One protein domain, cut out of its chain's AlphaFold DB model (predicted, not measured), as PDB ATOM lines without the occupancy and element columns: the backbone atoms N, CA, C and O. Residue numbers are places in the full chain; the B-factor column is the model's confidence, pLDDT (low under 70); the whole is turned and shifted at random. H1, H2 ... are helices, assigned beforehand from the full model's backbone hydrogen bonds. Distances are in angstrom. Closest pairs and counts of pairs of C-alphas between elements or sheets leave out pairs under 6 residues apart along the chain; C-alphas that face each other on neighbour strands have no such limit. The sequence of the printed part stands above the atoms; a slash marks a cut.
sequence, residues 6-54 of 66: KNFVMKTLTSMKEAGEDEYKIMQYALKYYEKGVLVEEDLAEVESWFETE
ATOM      1  N   LYS A   6     -29.846  14.346  51.613       97.44
ATOM      2  CA  LYS A   6     -29.355  14.330  50.227       97.44
ATOM      3  C   LYS A   6     -29.838  13.087  49.479       97.44
ATOM      4  O   LYS A   6     -30.468  13.203  48.435       97.44
ATOM      5  N   ASN A   7     -29.629  11.897  50.049       97.56
ATOM      6  CA  ASN A   7     -30.029  10.646  49.391       97.56
ATOM      7  C   ASN A   7     -31.548  10.546  49.220       97.56
ATOM      8  O   ASN A   7     -32.019   9.939  48.264       97.56
ATOM      9  N   PHE A   8     -32.314  11.090  50.168       98.12
ATOM     10  CA  PHE A   8     -33.766  11.161  50.051       98.12
ATOM     11  C   PHE A   8     -34.184  12.084  48.898       98.12
ATOM     12  O   PHE A   8     -34.957  11.661  48.048       98.12
ATOM     13  N   VAL A   9     -33.622  13.293  48.835       98.38
ATOM     14  CA  VAL A   9     -33.910  14.286  47.790       98.38
ATOM     15  C   VAL A   9     -33.555  13.757  46.401       98.38
ATOM     16  O   VAL A   9     -34.398  13.824  45.513       98.38
ATOM     17  N   MET A  10     -32.369  13.166  46.226       98.19
ATOM     18  CA  MET A  10     -31.961  12.592  44.936       98.19
ATOM     19  C   MET A  10     -32.913  11.483  44.484       98.19
ATOM     20  O   MET A  10     -33.360  11.488  43.344       98.19
ATOM     21  N   LYS A  11     -33.329  10.591  45.394       98.12
ATOM     22  CA  LYS A  11     -34.343   9.571  45.078       98.12
ATOM     23  C   LYS A  11     -35.685  10.178  44.677       98.12
ATOM     24  O   LYS A  11     -36.317   9.673  43.760       98.12
ATOM     25  N   THR A  12     -36.127  11.240  45.355       98.19
ATOM     26  CA  THR A  12     -37.359  11.949  44.986       98.19
ATOM     27  C   THR A  12     -37.260  12.538  43.582       98.19
ATOM     28  O   THR A  12     -38.183  12.345  42.799       98.19
ATOM     29  N   LEU A  13     -36.146  13.194  43.245       98.44
ATOM     30  CA  LEU A  13     -35.904  13.751  41.911       98.44
ATOM     31  C   LEU A  13     -35.908  12.659  40.829       98.44
ATOM     32  O   LEU A  13     -36.570  12.826  39.808       98.44
ATOM     33  N   THR A  14     -35.267  11.511  41.080       98.06
ATOM     34  CA  THR A  14     -35.323  10.351  40.175       98.06
ATOM     35  C   THR A  14     -36.758   9.864  39.972       98.06
ATOM     36  O   THR A  14     -37.181   9.678  38.838       98.06
ATOM     37  N   SER A  15     -37.544   9.721  41.045       98.25
ATOM     38  CA  SER A  15     -38.949   9.310  40.927       98.25
ATOM     39  C   SER A  15     -39.818  10.336  40.195       98.25
ATOM     40  O   SER A  15     -40.741   9.942  39.493       98.25
ATOM     41  N   MET A  16     -39.540  11.637  40.335       97.62
ATOM     42  CA  MET A  16     -40.228  12.678  39.560       97.62
ATOM     43  C   MET A  16     -39.926  12.536  38.066       97.62
ATOM     44  O   MET A  16     -40.855  12.544  37.263       97.62
ATOM     45  N   LYS A  17     -38.652  12.332  37.702       96.75
ATOM     46  CA  LYS A  17     -38.243  12.067  36.316       96.75
ATOM     47  C   LYS A  17     -38.953  10.836  35.749       96.75
ATOM     48  O   LYS A  17     -39.560  10.910  34.690       96.75
ATOM     49  N   GLU A  18     -38.918   9.712  36.463       96.44
ATOM     50  CA  GLU A  18     -39.561   8.460  36.032       96.44
ATOM     51  C   GLU A  18     -41.088   8.576  35.909       96.44
ATOM     52  O   GLU A  18     -41.700   7.873  35.110       96.44
ATOM     53  N   ALA A  19     -41.710   9.470  36.682       97.19
ATOM     54  CA  ALA A  19     -43.135   9.769  36.592       97.19
ATOM     55  C   ALA A  19     -43.500  10.685  35.407       97.19
ATOM     56  O   ALA A  19     -44.684  10.965  35.214       97.19
ATOM     57  N   GLY A  20     -42.516  11.153  34.630       95.12
ATOM     58  CA  GLY A  20     -42.726  12.097  33.535       95.12
ATOM     59  C   GLY A  20     -43.090  13.500  34.017       95.12
ATOM     60  O   GLY A  20     -43.835  14.209  33.341       95.12
ATOM     61  N   GLU A  21     -42.631  13.899  35.208       96.88
ATOM     62  CA  GLU A  21     -42.767  15.290  35.636       96.88
ATOM     63  C   GLU A  21     -41.929  16.211  34.749       96.88
ATOM     64  O   GLU A  21     -40.841  15.868  34.295       96.88
ATOM     65  N   ASP A  22     -42.452  17.413  34.548       95.19
ATOM     66  CA  ASP A  22     -41.851  18.444  33.711       95.19
ATOM     67  C   ASP A  22     -40.450  18.877  34.205       95.19
ATOM     68  O   ASP A  22     -40.237  19.052  35.414       95.19
ATOM     69  N   GLU A  23     -39.515  19.093  33.266       95.69
ATOM     70  CA  GLU A  23     -38.119  19.497  33.529       95.69
ATOM     71  C   GLU A  23     -38.056  20.695  34.481       95.69
ATOM     72  O   GLU A  23     -37.326  20.671  35.476       95.69
ATOM     73  N   TYR A  24     -38.875  21.727  34.246       96.38
ATOM     74  CA  TYR A  24     -38.863  22.929  35.072       96.38
ATOM     75  C   TYR A  24     -39.259  22.617  36.518       96.38
ATOM     76  O   TYR A  24     -38.639  23.132  37.450       96.38
ATOM     77  N   LYS A  25     -40.239  21.733  36.749       97.75
ATOM     78  CA  LYS A  25     -40.608  21.321  38.115       97.75
ATOM     79  C   LYS A  25     -39.484  20.559  38.811       97.75
ATOM     80  O   LYS A  25     -39.245  20.791  39.999       97.75
ATOM     81  N   ILE A  26     -38.818  19.654  38.095       98.00
ATOM     82  CA  ILE A  26     -37.702  18.862  38.627       98.00
ATOM     83  C   ILE A  26     -36.542  19.794  38.999       98.00
ATOM     84  O   ILE A  26     -36.059  19.756  40.133       98.00
ATOM     85  N   MET A  27     -36.174  20.712  38.102       97.75
ATOM     86  CA  MET A  27     -35.101  21.682  38.329       97.75
ATOM     87  C   MET A  27     -35.412  22.654  39.468       97.75
ATOM     88  O   MET A  27     -34.567  22.876  40.335       97.75
ATOM     89  N   GLN A  28     -36.636  23.184  39.550       98.44
ATOM     90  CA  GLN A  28     -37.056  24.030  40.674       98.44
ATOM     91  C   GLN A  28     -36.960  23.292  42.017       98.44
ATOM     92  O   GLN A  28     -36.560  23.874  43.030       98.44
ATOM     93  N   TYR A  29     -37.303  21.999  42.043       98.31
ATOM     94  CA  TYR A  29     -37.152  21.190  43.247       98.31
ATOM     95  C   TYR A  29     -35.676  21.007  43.615       98.31
ATOM     96  O   TYR A  29     -35.323  21.210  44.776       98.31
ATOM     97  N   ALA A  30     -34.806  20.684  42.655       98.44
ATOM     98  CA  ALA A  30     -33.370  20.540  42.892       98.44
ATOM     99  C   ALA A  30     -32.744  21.844  43.423       98.44
ATOM    100  O   ALA A  30     -32.116  21.841  44.486       98.44
ATOM    101  N   LEU A  31     -33.018  22.980  42.770       98.50
ATOM    102  CA  LEU A  31     -32.529  24.304  43.170       98.50
ATOM    103  C   LEU A  31     -32.923  24.658  44.607       98.50
ATOM    104  O   LEU A  31     -32.085  25.085  45.398       98.50
ATOM    105  N   LYS A  32     -34.167  24.374  45.005       98.50
ATOM    106  CA  LYS A  32     -34.635  24.598  46.381       98.50
ATOM    107  C   LYS A  32     -33.803  23.855  47.432       98.50
ATOM    108  O   LYS A  32     -33.706  24.313  48.573       98.50
ATOM    109  N   TYR A  33     -33.266  22.678  47.113       98.44
ATOM    110  CA  TYR A  33     -32.430  21.904  48.038       98.44
ATOM    111  C   TYR A  33     -30.941  22.229  47.911       98.44
ATOM    112  O   TYR A  33     -30.217  22.095  48.900       98.44
ATOM    113  N   TYR A  34     -30.504  22.738  46.763       98.44
ATOM    114  CA  TYR A  34     -29.202  23.382  46.618       98.44
ATOM    115  C   TYR A  34     -29.098  24.657  47.469       98.44
ATOM    116  O   TYR A  34     -28.191  24.774  48.287       98.44
ATOM    117  N   GLU A  35     -30.094  25.549  47.412       98.31
ATOM    118  CA  GLU A  35     -30.159  26.770  48.238       98.31
ATOM    119  C   GLU A  35     -30.123  26.482  49.748       98.31
ATOM    120  O   GLU A  35     -29.679  27.304  50.551       98.31
ATOM    121  N   LYS A  36     -30.583  25.296  50.155       97.88
ATOM    122  CA  LYS A  36     -30.554  24.825  51.547       97.88
ATOM    123  C   LYS A  36     -29.233  24.159  51.945       97.88
ATOM    124  O   LYS A  36     -29.131  23.680  53.074       97.88
ATOM    125  N   GLY A  37     -28.264  24.075  51.035       97.88
ATOM    126  CA  GLY A  37     -26.988  23.384  51.232       97.88
ATOM    127  C   GLY A  37     -27.117  21.864  51.364       97.88
ATOM    128  O   GLY A  37     -26.254  21.226  51.961       97.88
ATOM    129  N   VAL A  38     -28.220  21.276  50.881       98.38
ATOM    130  CA  VAL A  38     -28.441  19.820  50.896       98.38
ATOM    131  C   VAL A  38     -27.846  19.171  49.651       98.38
ATOM    132  O   VAL A  38     -27.248  18.100  49.756       98.38
ATOM    133  N   LEU A  39     -28.036  19.813  48.499       98.50
ATOM    134  CA  LEU A  39     -27.381  19.462  47.241       98.50
ATOM    135  C   LEU A  39     -26.177  20.376  47.018       98.50
ATOM    136  O   LEU A  39     -26.153  21.503  47.514       98.50
ATOM    137  N   VAL A  40     -25.200  19.884  46.265       98.38
ATOM    138  CA  VAL A  40     -24.038  20.658  45.804       98.38
ATOM    139  C   VAL A  40     -24.054  20.797  44.283       98.38
ATOM    140  O   VAL A  40     -24.902  20.211  43.616       98.38
ATOM    141  N   GLU A  41     -23.113  21.563  43.728       98.25
ATOM    142  CA  GLU A  41     -23.005  21.790  42.279       98.25
ATOM    143  C   GLU A  41     -22.931  20.479  41.481       98.25
ATOM    144  O   GLU A  41     -23.607  20.345  40.469       98.25
ATOM    145  N   GLU A  42     -22.191  19.481  41.977       98.31
ATOM    146  CA  GLU A  42     -22.097  18.155  41.348       98.31
ATOM    147  C   GLU A  42     -23.461  17.451  41.247       98.31
ATOM    148  O   GLU A  42     -23.745  16.797  40.247       98.31
ATOM    149  N   ASP A  43     -24.325  17.617  42.254       98.31
ATOM    150  CA  ASP A  43     -25.669  17.029  42.249       98.31
ATOM    151  C   ASP A  43     -26.589  17.758  41.261       98.31
ATOM    152  O   ASP A  43     -27.422  17.132  40.613       98.31
ATOM    153  N   LEU A  44     -26.451  19.084  41.142       97.88
ATOM    154  CA  LEU A  44     -27.210  19.862  40.161       97.88
ATOM    155  C   LEU A  44     -26.812  19.493  38.734       97.88
ATOM    156  O   LEU A  44     -27.697  19.242  37.924       97.88
ATOM    157  N   ALA A  45     -25.512  19.379  38.459       97.50
ATOM    158  CA  ALA A  45     -25.012  18.950  37.157       97.50
ATOM    159  C   ALA A  45     -25.526  17.547  36.782       97.50
ATOM    160  O   ALA A  45     -25.868  17.296  35.628       97.50
ATOM    161  N   GLU A  46     -25.641  16.635  37.757       97.25
ATOM    162  CA  GLU A  46     -26.260  15.325  37.536       97.25
ATOM    163  C   GLU A  46     -27.727  15.463  37.104       97.25
ATOM    164  O   GLU A  46     -28.122  14.850  36.114       97.25
ATOM    165  N   VAL A  47     -28.526  16.279  37.800       96.88
ATOM    166  CA  VAL A  47     -29.944  16.494  37.455       96.88
ATOM    167  C   VAL A  47     -30.089  17.181  36.095       96.88
ATOM    168  O   VAL A  47     -30.939  16.778  35.307       96.88
ATOM    169  N   GLU A  48     -29.252  18.173  35.788       95.75
ATOM    170  CA  GLU A  48     -29.241  18.868  34.492       95.75
ATOM    171  C   GLU A  48     -28.941  17.902  33.339       95.75
ATOM    172  O   GLU A  48     -29.650  17.899  32.329       95.75
ATOM    173  N   SER A  49     -27.972  16.998  33.527       95.62
ATOM    174  CA  SER A  49     -27.590  15.997  32.520       95.62
ATOM    175  C   SER A  49     -28.735  15.063  32.109       95.62
ATOM    176  O   SER A  49     -28.692  14.470  31.031       95.62
ATOM    177  N   TRP A  50     -29.789  14.935  32.927       95.06
ATOM    178  CA  TRP A  50     -30.948  14.106  32.596       95.06
ATOM    179  C   TRP A  50     -31.711  14.602  31.372       95.06
ATOM    180  O   TRP A  50     -32.368  13.784  30.730       95.06
ATOM    181  N   PHE A  51     -31.614  15.897  31.068       90.38
ATOM    182  CA  PHE A  51     -32.383  16.574  30.025       90.38
ATOM    183  C   PHE A  51     -31.508  17.037  28.851       90.38
ATOM    184  O   PHE A  51     -32.021  17.434  27.807       90.38
ATOM    185  N   GLU A  52     -30.179  16.961  28.977       82.88
ATOM    186  CA  GLU A  52     -29.253  17.310  27.893       82.88
ATOM    187  C   GLU A  52     -29.377  16.364  26.690       82.88
ATOM    188  O   GLU A  52     -29.271  16.804  25.545       82.88
ATOM    189  N   THR A  53     -29.657  15.080  26.923       63.28
ATOM    190  CA  THR A  53     -29.855  14.089  25.851       63.28
ATOM    191  C   THR A  53     -31.232  14.149  25.193       63.28
ATOM    192  O   THR A  53     -31.334  13.821  24.014       63.28
ATOM    193  N   GLU A  54     -32.276  14.609  25.892       56.31
ATOM    194  CA  GLU A  54     -33.648  14.609  25.346       56.31
ATOM    195  C   GLU A  54     -33.864  15.685  24.269       56.31
ATOM    196  O   GLU A  54     -34.751  15.565  23.432       56.31
TER     197      GLU A  54
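This is residues 6 to 54 of the 66 residues of an uncharacterized protein of uncultured Ruminococcus sp (UniProt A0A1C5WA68). Three helices of similar length stand side by side, nearly parallel in line, as a small up-and-down bundle whose centres make a triangle. H1 and H2 form one helical hairpin and H2 and H3 the next, with H2 touching both others. The printed part has 49 residues with three named helices, H1, H2 and H3 in that order, and no named strand; the class is all helix. The whole is compact, with a radius of gyration of the C-alphas of 9.9 A, and spans 27 by 18 by 16 A, only just elongated.

H1, residues 6 to 18, and H2, residues 23 to 34, touch as a hairpin. Their closest C-alphas, those of Leu 13 and Ile 26, are 6.3 A apart, and they run opposite ways at a shallow tilt of 3 degrees. H3, residues 41 to 52, touches H2, also as a hairpin. The closest C-alphas, those of Ala 30 and Leu 44, are 6.8 A apart; the two run opposite ways at a shallow tilt of 4 degrees. H1 and H3 run the same way at a shallow tilt of 6 degrees and are close but not clearly touching: their closest C-alphas, those of Leu 13 and Val 47, are 7.9 A apart. In H1 and H2 every O i to N i+4 pair is within hydrogen-bond range; in H3 5 of 8 are.

H1 begins at C-alpha 6, (-29.355, 14.330, 50.227), and is 18.4 A long from first to last C-alpha. H2 begins at C-alpha 23, (-38.119, 19.497, 33.529), and H3 ends at C-alpha 52, (-29.253, 17.310, 27.893); each is 16.3 A long.

The two C-alphas farthest apart, those of Lys 36 and Glu 54, are 28.3 A apart. The printed part has no cut. The link from H1 to H2 is tight, with 4 residues, and that from H2 to H3 is short, with 6. The mean pLDDT of the printed part is 95.6; residues 53 to 54 are under 70.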